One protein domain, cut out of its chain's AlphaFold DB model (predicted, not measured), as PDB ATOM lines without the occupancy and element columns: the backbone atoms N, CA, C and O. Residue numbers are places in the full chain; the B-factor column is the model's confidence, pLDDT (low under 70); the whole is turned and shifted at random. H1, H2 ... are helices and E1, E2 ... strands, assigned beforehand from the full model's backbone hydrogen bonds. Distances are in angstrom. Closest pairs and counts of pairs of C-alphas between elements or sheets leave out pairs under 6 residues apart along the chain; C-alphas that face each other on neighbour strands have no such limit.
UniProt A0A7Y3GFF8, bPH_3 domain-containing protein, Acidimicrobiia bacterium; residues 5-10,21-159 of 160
ATOM      1  N   VAL A   5     173.269 170.907 121.150       93.88
ATOM      2  CA  VAL A   5     174.501 170.127 120.945       93.88
ATOM      3  C   VAL A   5     174.983 169.577 122.282       93.88
ATOM      4  O   VAL A   5     175.204 168.373 122.423       93.88
ATOM      5  N   LYS A   6     175.059 170.430 123.310       94.12
ATOM      6  CA  LYS A   6     175.425 170.007 124.667       94.12
ATOM      7  C   LYS A   6     174.431 169.000 125.247       94.12
ATOM      8  O   LYS A   6     174.844 168.060 125.924       94.12
ATOM      9  N   LYS A   7     173.128 169.170 124.992       93.75
ATOM     10  CA  LYS A   7     172.101 168.220 125.450       93.75
ATOM     11  C   LYS A   7     172.235 166.850 124.782       93.75
ATOM     12  O   LYS A   7     172.129 165.854 125.490       93.75
ATOM     13  N   ILE A   8     172.504 166.794 123.476       94.81
ATOM     14  CA  ILE A   8     172.760 165.536 122.757       94.81
ATOM     15  C   ILE A   8     174.021 164.876 123.309       94.81
ATOM     16  O   ILE A   8     173.948 163.744 123.765       94.81
ATOM     17  N   LYS A   9     175.143 165.601 123.398       94.06
ATOM     18  CA  LYS A   9     176.399 165.059 123.951       94.06
ATOM     19  C   LYS A   9     176.245 164.501 125.369       94.06
ATOM     20  O   LYS A   9     176.939 163.562 125.725       94.06
ATOM     21  N   LYS A  10     175.354 165.075 126.187       94.12
ATOM     22  CA  LYS A  10     175.099 164.598 127.555       94.12
ATOM     23  C   LYS A  10     174.173 163.381 127.610       94.12
ATOM     24  O   LYS A  10     174.360 162.533 128.470       94.12
ATOM     25  N   GLU A  21     181.363 163.990 114.284       95.00
ATOM     26  CA  GLU A  21     181.341 165.298 114.930       95.00
ATOM     27  C   GLU A  21     179.951 165.924 114.834       95.00
ATOM     28  O   GLU A  21     179.400 166.116 113.753       95.00
ATOM     29  N   LEU A  22     179.386 166.303 115.983       96.50
ATOM     30  CA  LEU A  22     178.132 167.048 116.041       96.50
ATOM     31  C   LEU A  22     178.382 168.546 115.821       96.50
ATOM     32  O   LEU A  22     178.961 169.204 116.687       96.50
ATOM     33  N   LEU A  23     177.890 169.075 114.699       96.75
ATOM     34  CA  LEU A  23     178.192 170.426 114.218       96.75
ATOM     35  C   LEU A  23     177.175 171.464 114.699       96.75
ATOM     36  O   LEU A  23     177.545 172.540 115.163       96.75
ATOM     37  N   ALA A  24     175.883 171.149 114.595       97.50
ATOM     38  CA  ALA A  24     174.804 172.040 115.006       97.50
ATOM     39  C   ALA A  24     173.557 171.249 115.397       97.50
ATOM     40  O   ALA A  24     173.342 170.128 114.933       97.50
ATOM     41  N   ALA A  25     172.709 171.842 116.236       97.56
ATOM     42  CA  ALA A  25     171.416 171.267 116.569       97.56
ATOM     43  C   ALA A  25     170.376 172.347 116.875       97.56
ATOM     44  O   ALA A  25     170.683 173.375 117.477       97.56
ATOM     45  N   THR A  26     169.131 172.076 116.497       96.81
ATOM     46  CA  THR A  26     167.969 172.931 116.743       96.81
ATOM     47  C   THR A  26     166.773 172.098 117.202       96.81
ATOM     48  O   THR A  26     166.869 170.880 117.348       96.81
ATOM     49  N   VAL A  27     165.634 172.749 117.438       95.44
ATOM     50  CA  VAL A  27     164.361 172.081 117.713       95.44
ATOM     51  C   VAL A  27     163.320 172.497 116.681       95.44
ATOM     52  O   VAL A  27     163.180 173.683 116.369       95.44
ATOM     53  N   GLY A  28     162.603 171.515 116.152       94.38
ATOM     54  CA  GLY A  28     161.473 171.688 115.250       94.38
ATOM     55  C   GLY A  28     160.219 171.062 115.844       94.38
ATOM     56  O   GLY A  28     160.285 170.057 116.540       94.38
ATOM     57  N   GLN A  29     159.069 171.659 115.583       92.81
ATOM     58  CA  GLN A  29     157.758 171.125 115.941       92.81
ATOM     59  C   GLN A  29     156.886 171.031 114.684       92.81
ATOM     60  O   GLN A  29     157.212 171.657 113.670       92.81
ATOM     61  N   PRO A  30     155.769 170.288 114.726       90.94
ATOM     62  CA  PRO A  30     154.848 170.233 113.602       90.94
ATOM     63  C   PRO A  30     154.385 171.637 113.200       90.94
ATOM     64  O   PRO A  30     154.162 172.504 114.054       90.94
ATOM     65  N   MET A  31     154.223 171.866 111.899       86.81
ATOM     66  CA  MET A  31     153.798 173.163 111.373       86.81
ATOM     67  C   MET A  31     152.471 173.628 111.996       86.81
ATOM     68  O   MET A  31     151.504 172.870 112.089       86.81
ATOM     69  N   GLY A  32     152.413 174.900 112.407       80.62
ATOM     70  CA  GLY A  32     151.223 175.510 113.012       80.62
ATOM     71  C   GLY A  32     151.072 175.271 114.516       80.62
ATOM     72  O   GLY A  32     150.077 175.707 115.100       80.62
ATOM     73  N   THR A  33     152.039 174.614 115.162       82.31
ATOM     74  CA  THR A  33     152.031 174.420 116.619       82.31
ATOM     75  C   THR A  33     152.183 175.747 117.361       82.31
ATOM     76  O   THR A  33     151.480 175.973 118.346       82.31
ATOM     77  N   PHE A  34     152.998 176.681 116.860       77.44
ATOM     78  CA  PHE A  34     153.104 178.011 117.465       77.44
ATOM     79  C   PHE A  34     151.773 178.770 117.402       77.44
ATOM     80  O   PHE A  34     151.342 179.349 118.397       77.44
ATOM     81  N   SER A  35     151.066 178.702 116.269       69.75
ATOM     82  CA  SER A  35     149.728 179.290 116.116       69.75
ATOM     83  C   SER A  35     148.713 178.689 117.098       69.75
ATOM     84  O   SER A  35     147.906 179.430 117.659       69.75
ATOM     85  N   ARG A  36     148.769 177.369 117.359       68.94
ATOM     86  CA  ARG A  36     147.941 176.699 118.388       68.94
ATOM     87  C   ARG A  36     148.192 177.270 119.776       68.94
ATOM     88  O   ARG A  36     147.246 177.572 120.495       68.94
ATOM     89  N   GLN A  37     149.465 177.399 120.141       72.44
ATOM     90  CA  GLN A  37     149.882 177.842 121.470       72.44
ATOM     91  C   GLN A  37     149.599 179.332 121.698       72.44
ATOM     92  O   GLN A  37     149.153 179.705 122.776       72.44
ATOM     93  N   ALA A  38     149.821 180.177 120.687       63.91
ATOM     94  CA  ALA A  38     149.659 181.625 120.802       63.91
ATOM     95  C   ALA A  38     148.192 182.085 120.814       63.91
ATOM     96  O   ALA A  38     147.886 183.108 121.418       63.91
ATOM     97  N   LEU A  39     147.294 181.361 120.137       58.34
ATOM     98  CA  LEU A  39     145.899 181.782 119.956       58.34
ATOM     99  C   LEU A  39     144.885 180.935 120.735       58.34
ATOM    100  O   LEU A  39     143.694 181.225 120.665       58.34
ATOM    101  N   GLY A  40     145.318 179.883 121.440       53.41
ATOM    102  CA  GLY A  40     144.441 179.031 122.254       53.41
ATOM    103  C   GLY A  40     143.279 178.375 121.490       53.41
ATOM    104  O   GLY A  40     142.342 177.885 122.113       53.41
ATOM    105  N   GLY A  41     143.302 178.376 120.149       51.81
ATOM    106  CA  GLY A  41     142.131 178.090 119.321       51.81
ATOM    107  C   GLY A  41     142.445 177.376 118.004       51.81
ATOM    108  O   GLY A  41     143.507 177.530 117.401       51.81
ATOM    109  N   ILE A  42     141.466 176.596 117.541       53.22
ATOM    110  CA  ILE A  42     141.537 175.672 116.393       53.22
ATOM    111  C   ILE A  42     141.686 176.425 115.047       53.22
ATOM    112  O   ILE A  42     142.206 175.881 114.074       53.22
ATOM    113  N   VAL A  43     141.294 177.703 114.987       51.16
ATOM    114  CA  VAL A  43     141.219 178.491 113.740       51.16
ATOM    115  C   VAL A  43     142.598 178.764 113.116       51.16
ATOM    116  O   VAL A  43     142.750 178.661 111.901       51.16
ATOM    117  N   GLY A  44     143.634 179.034 113.921       50.84
ATOM    118  CA  GLY A  44     144.994 179.293 113.412       50.84
ATOM    119  C   GLY A  44     145.694 178.051 112.844       50.84
ATOM    120  O   GLY A  44     146.591 178.153 112.009       50.84
ATOM    121  N   VAL A  45     145.252 176.863 113.256       55.47
ATOM    122  CA  VAL A  45     145.847 175.569 112.892       55.47
ATOM    123  C   VAL A  45     145.645 175.235 111.428       55.47
ATOM    124  O   VAL A  45     146.568 174.781 110.751       55.47
ATOM    125  N   LEU A  46     144.417 175.435 110.953       57.59
ATOM    126  CA  LEU A  46     144.011 175.030 109.615       57.59
ATOM    127  C   LEU A  46     144.709 175.882 108.552       57.59
ATOM    128  O   LEU A  46     145.078 175.358 107.506       57.59
ATOM    129  N   ALA A  47     144.958 177.163 108.836       59.62
ATOM    130  CA  ALA A  47     145.667 178.058 107.927       59.62
ATOM    131  C   ALA A  47     147.153 177.687 107.786       59.62
ATOM    132  O   ALA A  47     147.642 177.552 106.664       59.62
ATOM    133  N   SER A  48     147.859 177.463 108.901       63.59
ATOM    134  CA  SER A  48     149.283 177.097 108.879       63.59
ATOM    135  C   SER A  48     149.517 175.710 108.278       63.59
ATOM    136  O   SER A  48     150.436 175.547 107.477       63.59
ATOM    137  N   LYS A  49     148.659 174.728 108.595       65.75
ATOM    138  CA  LYS A  49     148.746 173.388 108.001       65.75
ATOM    139  C   LYS A  49     148.469 173.427 106.497       65.75
ATOM    140  O   LYS A  49     149.289 172.956 105.728       65.75
ATOM    141  N   LYS A  50     147.400 174.100 106.058       68.88
ATOM    142  CA  LYS A  50     147.075 174.235 104.627       68.88
ATOM    143  C   LYS A  50     148.151 174.991 103.841       68.88
ATOM    144  O   LYS A  50     148.334 174.723 102.658       68.88
ATOM    145  N   MET A  51     148.849 175.941 104.465       70.31
ATOM    146  CA  MET A  51     149.985 176.628 103.846       70.31
ATOM    147  C   MET A  51     151.198 175.700 103.709       70.31
ATOM    148  O   MET A  51     151.801 175.673 102.641       70.31
ATOM    149  N   ALA A  52     151.513 174.914 104.744       70.00
ATOM    150  CA  ALA A  52     152.556 173.894 104.673       70.00
ATOM    151  C   ALA A  52     152.224 172.828 103.617       70.00
ATOM    152  O   ALA A  52     153.048 172.573 102.750       70.00
ATOM    153  N   ASP A  53     150.996 172.305 103.612       71.31
ATOM    154  CA  ASP A  53     150.523 171.317 102.634       71.31
ATOM    155  C   ASP A  53     150.580 171.872 101.204       71.31
ATOM    156  O   ASP A  53     151.012 171.180 100.291       71.31
ATOM    157  N   ARG A  54     150.201 173.142 100.989       72.44
ATOM    158  CA  ARG A  54     150.338 173.801  99.678       72.44
ATOM    159  C   ARG A  54     151.791 173.962  99.264       72.44
ATOM    160  O   ARG A  54     152.100 173.757  98.100       72.44
ATOM    161  N   LYS A  55     152.667 174.349 100.190       71.38
ATOM    162  CA  LYS A  55     154.087 174.523  99.889       71.38
ATOM    163  C   LYS A  55     154.737 173.180  99.576       71.38
ATOM    164  O   LYS A  55     155.430 173.085  98.574       71.38
ATOM    165  N   LEU A  56     154.439 172.139 100.350       72.25
ATOM    166  CA  LEU A  56     154.819 170.768 100.024       72.25
ATOM    167  C   LEU A  56     154.263 170.376  98.650       72.25
ATOM    168  O   LEU A  56     155.033 169.963  97.806       72.25
ATOM    169  N   ALA A  57     152.996 170.651  98.343       68.25
ATOM    170  CA  ALA A  57     152.421 170.355  97.027       68.25
ATOM    171  C   ALA A  57     153.080 171.104  95.846       68.25
ATOM    172  O   ALA A  57     152.912 170.686  94.706       68.25
ATOM    173  N   THR A  58     153.812 172.200  96.088       72.00
ATOM    174  CA  THR A  58     154.627 172.873  95.052       72.00
ATOM    175  C   THR A  58     156.022 172.273  94.877       72.00
ATOM    176  O   THR A  58     156.727 172.629  93.936       72.00
ATOM    177  N   LEU A  59     156.445 171.385  95.777       66.75
ATOM    178  CA  LEU A  59     157.670 170.609  95.642       66.75
ATOM    179  C   LEU A  59     157.288 169.282  94.967       66.75
ATOM    180  O   LEU A  59     156.559 168.482  95.550       66.75
ATOM    181  N   ASP A  60     157.770 169.043  93.745       52.62
ATOM    182  CA  ASP A  60     157.557 167.760  93.061       52.62
ATOM    183  C   ASP A  60     157.975 166.594  93.969       52.62
ATOM    184  O   ASP A  60     159.074 166.603  94.521       52.62
ATOM    185  N   GLY A  61     157.091 165.607  94.150       53.91
ATOM    186  CA  GLY A  61     157.357 164.413  94.965       53.91
ATOM    187  C   GLY A  61     157.235 164.583  96.487       53.91
ATOM    188  O   GLY A  61     157.408 163.604  97.215       53.91
ATOM    189  N   ALA A  62     156.890 165.770  96.997       55.31
ATOM    190  CA  ALA A  62     156.726 165.984  98.433       55.31
ATOM    191  C   ALA A  62     155.394 165.416  98.950       55.31
ATOM    192  O   ALA A  62     154.372 166.096  99.043       55.31
ATOM    193  N   GLY A  63     155.431 164.135  99.309       56.75
ATOM    194  CA  GLY A  63     154.414 163.453 100.099       56.75
ATOM    195  C   GLY A  63     154.980 162.924 101.416       56.75
ATOM    196  O   GLY A  63     156.189 162.952 101.652       56.75
ATOM    197  N   ASP A  64     154.095 162.394 102.262       65.88
ATOM    198  CA  ASP A  64     154.434 161.603 103.458       65.88
ATOM    199  C   ASP A  64     154.935 160.199 103.043       65.88
ATOM    200  O   ASP A  64     154.422 159.162 103.456       65.88
ATOM    201  N   SER A  65     155.906 160.165 102.134       78.31
ATOM    202  CA  SER A  65     156.459 158.966 101.507       78.31
ATOM    203  C   SER A  65     157.982 158.995 101.551       78.31
ATOM    204  O   SER A  65     158.581 160.045 101.779       78.31
ATOM    205  N   GLY A  66     158.611 157.840 101.327       88.94
ATOM    206  CA  GLY A  66     160.066 157.749 101.235       88.94
ATOM    207  C   GLY A  66     160.777 158.144 102.534       88.94
ATOM    208  O   GLY A  66     160.325 157.812 103.632       88.94
ATOM    209  N   LEU A  67     161.890 158.861 102.414       93.06
ATOM    210  CA  LEU A  67     162.735 159.294 103.524       93.06
ATOM    211  C   LEU A  67     162.009 160.251 104.470       93.06
ATOM    212  O   LEU A  67     162.159 160.128 105.689       93.06
ATOM    213  N   ALA A  68     161.160 161.144 103.951       92.12
ATOM    214  CA  ALA A  68     160.384 162.052 104.789       92.12
ATOM    215  C   ALA A  68     159.467 161.304 105.764       92.12
ATOM    216  O   ALA A  68     159.326 161.747 106.906       92.12
ATOM    217  N   ALA A  69     158.889 160.165 105.362       91.88
ATOM    218  CA  ALA A  69     158.008 159.354 106.209       91.88
ATOM    219  C   ALA A  69     158.725 158.752 107.432       91.88
ATOM    220  O   ALA A  69     158.081 158.448 108.434       91.88
ATOM    221  N   THR A  70     160.055 158.620 107.382       93.81
ATOM    222  CA  THR A  70     160.859 158.159 108.530       93.81
ATOM    223  C   THR A  70     161.037 159.238 109.601       93.81
ATOM    224  O   THR A  70     161.378 158.930 110.741       93.81
ATOM    225  N   VAL A  71     160.796 160.509 109.256       94.25
ATOM    226  CA  VAL A  71     160.856 161.637 110.189       94.25
ATOM    227  C   VAL A  71     159.464 161.857 110.791       94.25
ATOM    228  O   VAL A  71     158.549 162.210 110.040       94.25
ATOM    229  N   PRO A  72     159.283 161.722 112.122       91.25
ATOM    230  CA  PRO A  72     157.977 161.896 112.754       91.25
ATOM    231  C   PRO A  72     157.359 163.269 112.455       91.25
ATOM    232  O   PRO A  72     157.996 164.307 112.637       91.25
ATOM    233  N   ALA A  73     156.106 163.278 112.002       86.81
ATOM    234  CA  ALA A  73     155.415 164.493 111.565       86.81
ATOM    235  C   ALA A  73     154.607 165.184 112.678       86.81
ATOM    236  O   ALA A  73     154.246 166.354 112.556       86.81
ATOM    237  N   ASP A  74     154.291 164.459 113.749       87.56
ATOM    238  CA  ASP A  74     153.353 164.839 114.808       87.56
ATOM    239  C   ASP A  74     154.033 165.142 116.152       87.56
ATOM    240  O   ASP A  74     153.370 165.535 117.114       87.56
ATOM    241  N   GLN A  75     155.360 165.018 116.217       90.19
ATOM    242  CA  GLN A  75     156.142 165.181 117.439       90.19
ATOM    243  C   GLN A  75     157.118 166.350 117.346       90.19
ATOM    244  O   GLN A  75     157.547 166.768 116.271       90.19
ATOM    245  N   GLN A  76     157.487 166.883 118.510       93.88
ATOM    246  CA  GLN A  76     158.563 167.855 118.619       93.88
ATOM    247  C   GLN A  76     159.912 167.133 118.563       93.88
ATOM    248  O   GLN A  76     160.166 166.202 119.332       93.88
ATOM    249  N   LEU A  77     160.775 167.580 117.657       96.69
ATOM    250  CA  LEU A  77     162.035 166.940 117.321       96.69
ATOM    251  C   LEU A  77     163.224 167.839 117.649       96.69
ATOM    252  O   LEU A  77     163.211 169.033 117.353       96.69
ATOM    253  N   VAL A  78     164.293 167.259 118.191       97.12
ATOM    254  CA  VAL A  78     165.629 167.866 118.140       97.12
ATOM    255  C   VAL A  78     166.292 167.398 116.850       97.12
ATOM    256  O   VAL A  78     166.420 166.198 116.623       97.12
ATOM    257  N   ILE A  79     166.699 168.343 116.010       97.94
ATOM    258  CA  ILE A  79     167.302 168.087 114.700       97.94
ATOM    259  C   ILE A  79     168.775 168.441 114.811       97.94
ATOM    260  O   ILE A  79     169.106 169.556 115.214       97.94
ATOM    261  N   ALA A  80     169.646 167.508 114.467       97.94
ATOM    262  CA  ALA A  80     171.085 167.646 114.596       97.94
ATOM    263  C   ALA A  80     171.775 167.363 113.265       97.94
ATOM    264  O   ALA A  80     171.430 166.410 112.578       97.94
ATOM    265  N   VAL A  81     172.769 168.176 112.927       98.12
ATOM    266  CA  VAL A  81     173.641 167.955 111.773       98.12
ATOM    267  C   VAL A  81     175.022 167.588 112.279       98.12
ATOM    268  O   VAL A  81     175.583 168.266 113.146       98.12
ATOM    269  N   THR A  82     175.553 166.509 111.725       97.62
ATOM    270  CA  THR A  82     176.927 166.051 111.925       97.62
ATOM    271  C   THR A  82     177.718 166.181 110.620       97.62
ATOM    272  O   THR A  82     177.171 166.585 109.592       97.62
ATOM    273  N   ASP A  83     178.990 165.794 110.638       96.31
ATOM    274  CA  ASP A  83     179.832 165.650 109.445       96.31
ATOM    275  C   ASP A  83     179.379 164.514 108.492       96.31
ATOM    276  O   ASP A  83     179.828 164.426 107.340       96.31
ATOM    277  N   ARG A  84     178.468 163.634 108.937       95.81
ATOM    278  CA  ARG A  84     178.049 162.432 108.188       95.81
ATOM    279  C   ARG A  84     176.550 162.320 107.964       95.81
ATOM    280  O   ARG A  84     176.139 161.893 106.895       95.81
ATOM    281  N   ARG A  85     175.747 162.672 108.961       97.56
ATOM    282  CA  ARG A  85     174.308 162.396 109.038       97.56
ATOM    283  C   ARG A  85     173.516 163.584 109.566       97.56
ATOM    284  O   ARG A  85     174.028 164.436 110.299       97.56
ATOM    285  N   VAL A  86     172.226 163.569 109.265       98.12
ATOM    286  CA  VAL A  86     171.202 164.365 109.934       98.12
ATOM    287  C   VAL A  86     170.447 163.456 110.894       98.12
ATOM    288  O   VAL A  86     169.883 162.438 110.498       98.12
ATOM    289  N   LEU A  87     170.461 163.817 112.171       98.31
ATOM    290  CA  LEU A  87     169.880 163.045 113.262       98.31
ATOM    291  C   LEU A  87     168.593 163.716 113.733       98.31
ATOM    292  O   LEU A  87     168.571 164.923 113.989       98.31
ATOM    293  N   PHE A  88     167.537 162.929 113.898       98.06
ATOM    294  CA  PHE A  88     166.249 163.388 114.400       98.06
ATOM    295  C   PHE A  88     165.948 162.669 115.704       98.06
ATOM    296  O   PHE A  88     165.828 161.448 115.730       98.06
ATOM    297  N   TYR A  89     165.794 163.425 116.783       97.94
ATOM    298  CA  TYR A  89     165.448 162.885 118.090       97.94
ATOM    299  C   TYR A  89     164.056 163.322 118.501       97.94
ATOM    300  O   TYR A  89     163.738 164.505 118.400       97.94
ATOM    301  N   ILE A  90     163.273 162.422 119.089       96.25
ATOM    302  CA  ILE A  90     162.062 162.807 119.816       96.25
ATOM    303  C   ILE A  90     162.488 163.612 121.043       96.25
ATOM    304  O   ILE A  90     163.321 163.163 121.840       96.25
ATOM    305  N   GLN A  91     161.928 164.807 121.226       94.38
ATOM    306  CA  GLN A  91     162.208 165.608 122.409       94.38
ATOM    307  C   GLN A  91     161.355 165.150 123.598       94.38
ATOM    308  O   GLN A  91     160.135 165.036 123.517       94.38
ATOM    309  N   GLY A  92     161.990 164.939 124.751       91.00
ATOM    310  CA  GLY A  92     161.287 164.674 126.000       91.00
ATOM    311  C   GLY A  92     160.498 165.899 126.466       91.00
ATOM    312  O   GLY A  92     161.088 166.945 126.732       91.00
ATOM    313  N   MET A  93     159.178 165.753 126.622       83.81
ATOM    314  CA  MET A  93     158.267 166.855 126.972       83.81
ATOM    315  C   MET A  93     158.613 167.550 128.298       83.81
ATOM    316  O   MET A  93     158.436 168.758 128.413       83.81
ATOM    317  N   MET A  94     159.127 166.812 129.291       83.50
ATOM    318  CA  MET A  94     159.448 167.382 130.609       83.50
ATOM    319  C   MET A  94     160.850 168.001 130.687       83.50
ATOM    320  O   MET A  94     161.031 169.062 131.273       83.50
ATOM    321  N   SER A  95     161.862 167.348 130.110       83.75
ATOM    322  CA  SER A  95     163.265 167.784 130.215       83.75
ATOM    323  C   SER A  95     163.687 168.741 129.092       83.75
ATOM    324  O   SER A  95     164.736 169.395 129.162       83.75
ATOM    325  N   GLY A  96     162.916 168.778 128.001       86.12
ATOM    326  CA  GLY A  96     163.292 169.451 126.765       86.12
ATOM    327  C   GLY A  96     164.614 168.936 126.182       86.12
ATOM    328  O   GLY A  96     165.281 169.682 125.457       86.12
ATOM    329  N   ALA A  97     165.047 167.731 126.554       90.31
ATOM    330  CA  ALA A  97     166.248 167.062 126.058       90.31
ATOM    331  C   ALA A  97     165.868 165.999 125.013       90.31
ATOM    332  O   ALA A  97     164.730 165.526 125.034       90.31
ATOM    333  N   PRO A  98     166.776 165.623 124.097       94.00
ATOM    334  CA  PRO A  98     166.541 164.490 123.205       94.00
ATOM    335  C   PRO A  98     166.342 163.215 124.039       94.00
ATOM    336  O   PRO A  98     167.158 162.906 124.907       94.00
ATOM    337  N   LYS A  99     165.222 162.523 123.818       94.12
ATOM    338  CA  LYS A  99     164.829 161.308 124.545       94.12
ATOM    339  C   LYS A  99     165.289 160.056 123.802       94.12
ATOM    340  O   LYS A  99     165.874 159.167 124.409       94.12
ATOM    341  N   GLU A 100     165.013 160.012 122.506       95.00
ATOM    342  CA  GLU A 100     165.154 158.837 121.650       95.00
ATOM    343  C   GLU A 100     165.552 159.283 120.246       95.00
ATOM    344  O   GLU A 100     165.033 160.294 119.770       95.00
ATOM    345  N   LEU A 101     166.471 158.561 119.602       97.31
ATOM    346  CA  LEU A 101     166.787 158.753 118.190       97.31
ATOM    347  C   LEU A 101     165.650 158.162 117.345       97.31
ATOM    348  O   LEU A 101     165.471 156.951 117.321       97.31
ATOM    349  N   ALA A 102     164.887 159.019 116.668       96.81
ATOM    350  CA  ALA A 102     163.787 158.608 115.799       96.81
ATOM    351  C   ALA A 102     164.300 158.054 114.468       96.81
ATOM    352  O   ALA A 102     163.859 157.009 114.006       96.81
ATOM    353  N   THR A 103     165.222 158.784 113.841       97.56
ATOM    354  CA  THR A 103     165.847 158.379 112.585       97.56
ATOM    355  C   THR A 103     167.178 159.102 112.402       97.56
ATOM    356  O   THR A 103     167.411 160.182 112.958       97.56
ATOM    357  N   ALA A 104     168.056 158.491 111.617       97.94
ATOM    358  CA  ALA A 104     169.317 159.056 111.175       97.94
ATOM    359  C   ALA A 104     169.389 158.911 109.655       97.94
ATOM    360  O   ALA A 104     169.287 157.804 109.134       97.94
ATOM    361  N   ILE A 105     169.559 160.029 108.957       97.50
ATOM    362  CA  ILE A 105     169.578 160.091 107.494       97.50
ATOM    363  C   ILE A 105     170.987 160.486 107.067       97.50
ATOM    364  O   ILE A 105     171.546 161.431 107.628       97.50
ATOM    365  N   ASP A 106     171.588 159.766 106.114       97.00
ATOM    366  CA  ASP A 106     172.902 160.147 105.592       97.00
ATOM    367  C   ASP A 106     172.822 161.558 105.006       97.00
ATOM    368  O   ASP A 106     171.839 161.944 104.372       97.00
ATOM    369  N   ILE A 107     173.859 162.362 105.217       95.69
ATOM    370  CA  ILE A 107     173.900 163.689 104.623       95.69
ATOM    371  C   ILE A 107     173.868 163.621 103.094       95.69
ATOM    372  O   ILE A 107     173.397 164.564 102.468       95.69
ATOM    373  N   ALA A 108     174.325 162.525 102.478       95.38
ATOM    374  CA  ALA A 108     174.174 162.259 101.052       95.38
ATOM    375  C   ALA A 108     172.698 162.265 100.614       95.38
ATOM    376  O   ALA A 108     172.384 162.878  99.592       95.38
ATOM    377  N   ASP A 109     171.810 161.712 101.441       97.00
ATOM    378  CA  ASP A 109     170.375 161.555 101.179       97.00
ATOM    379  C   ASP A 109     169.539 162.798 101.495       97.00
ATOM    380  O   ASP A 109     168.347 162.855 101.195       97.00
ATOM    381  N   VAL A 110     170.149 163.834 102.068       96.62
ATOM    382  CA  VAL A 110     169.515 165.145 102.201       96.62
ATOM    383  C   VAL A 110     169.939 166.008 101.020       96.62
ATOM    384  O   VAL A 110     171.115 166.330 100.858       96.62
ATOM    385  N   HIS A 111     168.982 166.372 100.174       94.44
ATOM    386  CA  HIS A 111     169.218 167.196  98.995       94.44
ATOM    387  C   HIS A 111     169.386 168.671  99.372       94.44
ATOM    388  O   HIS A 111     170.336 169.318  98.940       94.44
ATOM    389  N   GLU A 112     168.492 169.195 100.214       95.12
ATOM    390  CA  GLU A 112     168.445 170.619 100.550       95.12
ATOM    391  C   GLU A 112     167.905 170.839 101.970       95.12
ATOM    392  O   GLU A 112     166.991 170.142 102.416       95.12
ATOM    393  N   MET A 113     168.423 171.862 102.657       97.06
ATOM    394  CA  MET A 113     167.782 172.456 103.830       97.06
ATOM    395  C   MET A 113     167.577 173.952 103.613       97.06
ATOM    396  O   MET A 113     168.531 174.677 103.334       97.06
ATOM    397  N   SER A 114     166.351 174.437 103.796       95.00
ATOM    398  CA  SER A 114     166.020 175.853 103.623       95.00
ATOM    399  C   SER A 114     165.155 176.389 104.760       95.00
ATOM    400  O   SER A 114     164.395 175.663 105.402       95.00
ATOM    401  N   LEU A 115     165.293 177.689 105.036       94.88
ATOM    402  CA  LEU A 115     164.551 178.382 106.085       94.88
ATOM    403  C   LEU A 115     163.736 179.528 105.515       94.88
ATOM    404  O   LEU A 115     164.279 180.478 104.957       94.88
ATOM    405  N   GLU A 116     162.439 179.496 105.786       93.25
ATOM    406  CA  GLU A 116     161.566 180.647 105.612       93.25
ATOM    407  C   GLU A 116     161.379 181.342 106.963       93.25
ATOM    408  O   GLU A 116     160.878 180.753 107.919       93.25
ATOM    409  N   LYS A 117     161.837 182.590 107.079       90.12
ATOM    410  CA  LYS A 117     161.790 183.335 108.342       90.12
ATOM    411  C   LYS A 117     160.410 183.962 108.535       90.12
ATOM    412  O   LYS A 117     159.968 184.758 107.714       90.12
ATOM    413  N   HIS A 118     159.795 183.715 109.686       85.69
ATOM    414  CA  HIS A 118     158.627 184.454 110.165       85.69
ATOM    415  C   HIS A 118     159.021 185.355 111.344       85.69
ATOM    416  O   HIS A 118     160.201 185.490 111.684       85.69
ATOM    417  N   LYS A 119     158.054 186.041 111.970       83.88
ATOM    418  CA  LYS A 119     158.340 186.991 113.061       83.88
ATOM    419  C   LYS A 119     159.029 186.296 114.245       83.88
ATOM    420  O   LYS A 119     160.146 186.682 114.596       83.88
ATOM    421  N   MET A 120     158.407 185.245 114.785       85.06
ATOM    422  CA  MET A 120     158.860 184.521 115.988       85.06
ATOM    423  C   MET A 120     159.414 183.117 115.703       85.06
ATOM    424  O   MET A 120     160.223 182.595 116.474       85.06
ATOM    425  N   THR A 121     159.012 182.523 114.582       90.88
ATOM    426  CA  THR A 121     159.425 181.190 114.136       90.88
ATOM    427  C   THR A 121     160.085 181.264 112.761       90.88
ATOM    428  O   THR A 121     160.125 182.323 112.131       90.88
ATOM    429  N   SER A 122     160.633 180.146 112.310       92.75
ATOM    430  CA  SER A 122     161.049 179.910 110.933       92.75
ATOM    431  C   SER A 122     160.512 178.551 110.497       92.75
ATOM    432  O   SER A 122     160.547 177.612 111.291       92.75
ATOM    433  N   ALA A 123     160.049 178.424 109.258       93.19
ATOM    434  CA  ALA A 123     159.737 177.127 108.675       93.19
ATOM    435  C   ALA A 123     161.018 176.526 108.082       93.19
ATOM    436  O   ALA A 123     161.553 177.046 107.101       93.19
ATOM    437  N   LEU A 124     161.521 175.457 108.696       95.31
ATOM    438  CA  LEU A 124     162.613 174.641 108.179       95.31
ATOM    439  C   LEU A 124     162.034 173.614 107.208       95.31
ATOM    440  O   LEU A 124     161.175 172.823 107.588       95.31
ATOM    441  N   THR A 125     162.506 173.626 105.968       95.38
ATOM    442  CA  THR A 125     162.183 172.615 104.959       95.38
ATOM    443  C   THR A 125     163.419 171.763 104.719       95.38
ATOM    444  O   THR A 125     164.488 172.303 104.447       95.38
ATOM    445  N   ILE A 126     163.273 170.448 104.836       95.62
ATOM    446  CA  ILE A 126     164.311 169.458 104.551       95.62
ATOM    447  C   ILE A 126     163.814 168.645 103.362       95.62
ATOM    448  O   ILE A 126     162.785 167.980 103.470       95.62
ATOM    449  N   ARG A 127     164.512 168.734 102.233       94.94
ATOM    450  CA  ARG A 127     164.228 167.955 101.026       94.94
ATOM    451  C   ARG A 127     165.234 166.819 100.925       94.94
ATOM    452  O   ARG A 127     166.435 167.042 101.082       94.94
ATOM    453  N   PHE A 128     164.743 165.624 100.649       95.50
ATOM    454  CA  PHE A 128     165.539 164.411 100.545       95.50
ATOM    455  C   PHE A 128     165.847 164.064  99.083       95.50
ATOM    456  O   PHE A 128     165.268 164.637  98.158       95.50
ATOM    457  N   SER A 129     166.797 163.154  98.874       94.56
ATOM    458  CA  SER A 129     167.260 162.694  97.556       94.56
ATOM    459  C   SER A 129     166.173 161.986  96.741       94.56
ATOM    460  O   SER A 129     166.222 161.999  95.515       94.56
ATOM    461  N   ASP A 130     165.162 161.428  97.407       92.62
ATOM    462  CA  ASP A 130     163.989 160.796  96.793       92.62
ATOM    463  C   ASP A 130     162.848 161.785  96.479       92.62
ATOM    464  O   ASP A 130     161.725 161.371  96.193       92.62
ATOM    465  N   ASN A 131     163.135 163.091  96.529       89.56
ATOM    466  CA  ASN A 131     162.205 164.214  96.359       89.56
ATOM    467  C   ASN A 131     161.133 164.361  97.448       89.56
ATOM    468  O   ASN A 131     160.381 165.340  97.434       89.56
ATOM    469  N   SER A 132     161.087 163.464  98.434       93.12
ATOM    470  CA  SER A 132     160.242 163.670  99.605       93.12
ATOM    471  C   SER A 132     160.739 164.874 100.416       93.12
ATOM    472  O   SER A 132     161.904 165.286 100.332       93.12
ATOM    473  N   ALA A 133     159.853 165.491 101.201       93.00
ATOM    474  CA  ALA A 133     160.220 166.650 102.004       93.00
ATOM    475  C   ALA A 133     159.503 166.672 103.351       93.00
ATOM    476  O   ALA A 133     158.339 166.292 103.473       93.00
ATOM    477  N   ARG A 134     160.196 167.193 104.366       92.81
ATOM    478  CA  ARG A 134     159.635 167.454 105.690       92.81
ATOM    479  C   ARG A 134     159.729 168.937 106.014       92.81
ATOM    480  O   ARG A 134     160.785 169.551 105.882       92.81
ATOM    481  N   MET A 135     158.619 169.496 106.486       93.00
ATOM    482  CA  MET A 135     158.557 170.860 107.002       93.00
ATOM    483  C   MET A 135     158.334 170.859 108.510       93.00
ATOM    484  O   MET A 135     157.433 170.185 109.009       93.00
ATOM    485  N   LEU A 136     159.139 171.641 109.224       92.75
ATOM    486  CA  LEU A 136     159.077 171.803 110.671       92.75
ATOM    487  C   LEU A 136     159.099 173.287 111.029       92.75
ATOM    488  O   LEU A 136     159.812 174.088 110.427       92.75
ATOM    489  N   GLU A 137     158.327 173.658 112.038       93.44
ATOM    490  CA  GLU A 137     158.347 174.998 112.600       93.44
ATOM    491  C   GLU A 137     159.425 175.072 113.686       93.44
ATOM    492  O   GLU A 137     159.403 174.315 114.650       93.44
ATOM    493  N   CYS A 138     160.374 175.994 113.564       93.94
ATOM    494  CA  CYS A 138     161.464 176.181 114.517       93.94
ATOM    495  C   CYS A 138     161.349 177.549 115.187       93.94
ATOM    496  O   CYS A 138     161.191 178.571 114.520       93.94
ATOM    497  N   VAL A 139     161.483 177.614 116.511       90.94
ATOM    498  CA  VAL A 139     161.594 178.910 117.199       90.94
ATOM    499  C   VAL A 139     162.948 179.543 116.883       90.94
ATOM    500  O   VAL A 139     163.977 178.870 116.925       90.94
ATOM    501  N   LYS A 140     162.988 180.853 116.612       88.69
ATOM    502  CA  LYS A 140     164.248 181.543 116.266       88.69
ATOM    503  C   LYS A 140     165.341 181.379 117.321       88.69
ATOM    504  O   LYS A 140     166.510 181.229 116.985       88.69
ATOM    505  N   MET A 141     164.952 181.357 118.596       88.81
ATOM    506  CA  MET A 141     165.866 181.141 119.720       88.81
ATOM    507  C   MET A 141     166.550 179.767 119.688       88.81
ATOM    508  O   MET A 141     167.596 179.587 120.288       88.81
ATOM    509  N   ALA A 142     166.017 178.776 118.980       91.44
ATOM    510  CA  ALA A 142     166.703 177.498 118.823       91.44
ATOM    511  C   ALA A 142     167.775 177.521 117.723       91.44
ATOM    512  O   ALA A 142     168.329 176.472 117.412       91.44
ATOM    513  N   LYS A 143     168.054 178.692 117.133       93.69
ATOM    514  CA  LYS A 143     169.081 178.904 116.107       93.69
ATOM    515  C   LYS A 143     168.989 177.911 114.935       93.69
ATOM    516  O   LYS A 143     169.972 177.260 114.602       93.69
ATOM    517  N   PRO A 144     167.824 177.781 114.272       95.25
ATOM    518  CA  PRO A 144     167.700 176.864 113.141       95.25
ATOM    519  C   PRO A 144     168.625 177.226 111.965       95.25
ATOM    520  O   PRO A 144     168.938 176.359 111.157       95.25
ATOM    521  N   GLN A 145     169.092 178.478 111.863       95.94
ATOM    522  CA  GLN A 145     170.046 178.884 110.824       95.94
ATOM    523  C   GLN A 145     171.425 178.231 111.005       95.94
ATOM    524  O   GLN A 145     171.986 177.798 110.003       95.94
ATOM    525  N   ASP A 146     171.906 178.040 112.238       96.19
ATOM    526  CA  ASP A 146     173.157 177.309 112.500       96.19
ATOM    527  C   ASP A 146     173.106 175.879 111.921       96.19
ATOM    528  O   ASP A 146     174.102 175.369 111.415       96.19
ATOM    529  N   VAL A 147     171.928 175.239 111.939       97.31
ATOM    530  CA  VAL A 147     171.713 173.903 111.354       97.31
ATOM    531  C   VAL A 147     171.819 173.920 109.829       97.31
ATOM    532  O   VAL A 147     172.508 173.072 109.262       97.31
ATOM    533  N   VAL A 148     171.199 174.895 109.159       97.31
ATOM    534  CA  VAL A 148     171.294 175.032 107.694       97.31
ATOM    535  C   VAL A 148     172.725 175.354 107.261       97.31
ATOM    536  O   VAL A 148     173.225 174.786 106.292       97.31
ATOM    537  N   GLU A 149     173.415 176.228 107.991       97.00
ATOM    538  CA  GLU A 149     174.810 176.574 107.709       97.00
ATOM    539  C   GLU A 149     175.751 175.378 107.896       97.00
ATOM    540  O   GLU A 149     176.619 175.146 107.052       97.00
ATOM    541  N   ALA A 150     175.564 174.590 108.960       96.88
ATOM    542  CA  ALA A 150     176.326 173.365 109.186       96.88
ATOM    543  C   ALA A 150     176.085 172.325 108.080       96.88
ATOM    544  O   ALA A 150     177.039 171.711 107.594       96.88
ATOM    545  N   PHE A 151     174.833 172.161 107.638       97.56
ATOM    546  CA  PHE A 151     174.492 171.282 106.520       97.56
ATOM    547  C   PHE A 151     175.193 171.720 105.227       97.56
ATOM    548  O   PHE A 151     175.903 170.922 104.612       97.56
ATOM    549  N   ASN A 152     175.073 172.998 104.859       95.88
ATOM    550  CA  ASN A 152     175.675 173.540 103.640       95.88
ATOM    551  C   ASN A 152     177.202 173.424 103.647       95.88
ATOM    552  O   ASN A 152     177.796 173.074 102.629       95.88
ATOM    553  N   ARG A 153     177.844 173.663 104.799       94.00
ATOM    554  CA  ARG A 153     179.292 173.474 104.956       94.00
ATOM    555  C   ARG A 153     179.691 172.026 104.690       94.00
ATOM    556  O   ARG A 153     180.614 171.779 103.926       94.00
ATOM    557  N   THR A 154     178.966 171.080 105.276       91.94
ATOM    558  CA  THR A 154     179.287 169.653 105.160       91.94
ATOM    559  C   THR A 154     179.048 169.126 103.742       91.94
ATOM    560  O   THR A 154     179.867 168.367 103.226       91.94
ATOM    561  N   LYS A 155     177.977 169.565 103.066       87.00
ATOM    562  CA  LYS A 155     177.745 169.258 101.644       87.00
ATOM    563  C   LYS A 155     178.805 169.879 100.736       87.00
ATOM    564  O   LYS A 155     179.310 169.193  99.854       87.00
ATOM    565  N   GLY A 156     179.162 171.143 100.968       78.50
ATOM    566  CA  GLY A 156     180.178 171.850 100.186       78.50
ATOM    567  C   GLY A 156     181.570 171.226 100.309       78.50
ATOM    568  O   GLY A 156     182.262 171.088  99.309       78.50
ATOM    569  N   SER A 157     181.961 170.781 101.507       68.88
ATOM    570  CA  SER A 157     183.254 170.121 101.738       68.88
ATOM    571  C   SER A 157     183.369 168.721 101.128       68.88
ATOM    572  O   SER A 157     184.485 168.269 100.911       68.88
ATOM    573  N   LYS A 158     182.256 168.027 100.856       60.78
ATOM    574  CA  LYS A 158     182.258 166.699 100.211       60.78
ATOM    575  C   LYS A 158     182.201 166.752  98.677       60.78
ATOM    576  O   LYS A 158     182.316 165.708  98.044       60.78
ATOM    577  N   ALA A 159     181.978 167.929  98.090       59.53
ATOM    578  CA  ALA A 159     181.880 168.127  96.641       59.53
ATOM    579  C   ALA A 159     183.188 168.634  95.993       59.53
ATOM    580  O   ALA A 159     183.212 168.845  94.781       59.53
TER     581      ALA A 159
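This is residues 5 to 10 and 21 to 159 of the 160 residues of the protein "bPH_3 domain-containing protein" of Acidimicrobiia bacterium (UniProt A0A7Y3GFF8). Two small, strongly twisted antiparallel sheets, E1 to E4 and E5 to E7, stand partly face to face with their strands crossed, and the helix H5 packs on both, covering E1 and E2 of the one and E5 of the other. A helical hairpin, H2 and H3, lies at one end of the longest axis and only grazes the smaller sheet; the short H1 lies by the larger one. The printed part has 145 residues with five named helices and seven named strands, in the order H1 E1 H2 H3 H4 E2 E3 E4 E5 E6 E7 H5, a mixed class of helices and strands. It is compact, with a radius of gyration of the C-alphas of 14.6 A and spans of 44 by 37 by 25 A.

H1 is residues 5 to 10, beginning at C-alpha 5 (174.501, 170.127, 120.945). E1 is residues 22 to 28, H2 33 to 39, H3 43 to 57 with 21.7 A, and H4 66 to 69. E2 is residues 77 to 82, E3 85 to 91, and E4 98 to 106, which bends by 60 degrees at residue 102. E5 is residues 110 to 117 with 20.7 A, E6 121 to 128 with 22.4 A, and E7 133 to 139. H5, residues 144 to 157, measures 20.4 A and ends at C-alpha 157 (183.254, 170.121, 101.738).

In the sheet E1 E2 E3 E4, N 26 and O 79 are 2.8 A apart, N 80 and O 87 2.8 A, and N 88 and O 103 2.9 A, within hydrogen-bond range. In the sheet E5 E6 E7, N 114 and O 125 are 2.9 A apart and N 124 and O 136 2.8 A, also within range. E2 E3 E4 and E5 E6 E7 are meanders, each strand the antiparallel neighbour of the one before. The sheets form a sandwich, two sheets face to face, with strands at 51 degrees; the closest C-alphas of E1 and E7, Gly 28 and Cys 138, are 4.6 A apart. H5 is on the larger sheet at a height of 8.8 A, over E1 and E2; the closest C-alphas of E1 and H5, Ala 24 and Val 147, are 5.1 A apart. H5 is also on the smaller sheet, over E5; the C-alphas of Met 113 and Val 148, their closest, are 5.8 A apart. H4 is on the same face of that sheet as H5. H1 is on the larger sheet, over none of its strands; its Val 5 and Ala 25 of E1 have the closest C-alphas, 5.5 A. H2 and H3, a hairpin, touch at a shallow tilt of 29 degrees, opposite ways, H3 with residues 44 to 48 alone; the closest C-alphas, of Ser 35 and Gly 44, are 5.5 A apart. Every O i to N i+4 pair is within hydrogen-bond range in H1, H2 and H5, and 10 of 11 in H3; H4 is too short for such a pair.

The C-alphas of Gly 41 and Ala 159, the two farthest apart, are 46.8 A apart. Residues 11 to 20 are not printed, and C-alphas 10 and 21 are 14.1 A apart across this cut. Of the links that are printed whole, none is long. The mean pLDDT of the printed part is 86.2; residues 35 to 36, 38 to 50, 57, 59 to 64 and 157 to 159 are under 70.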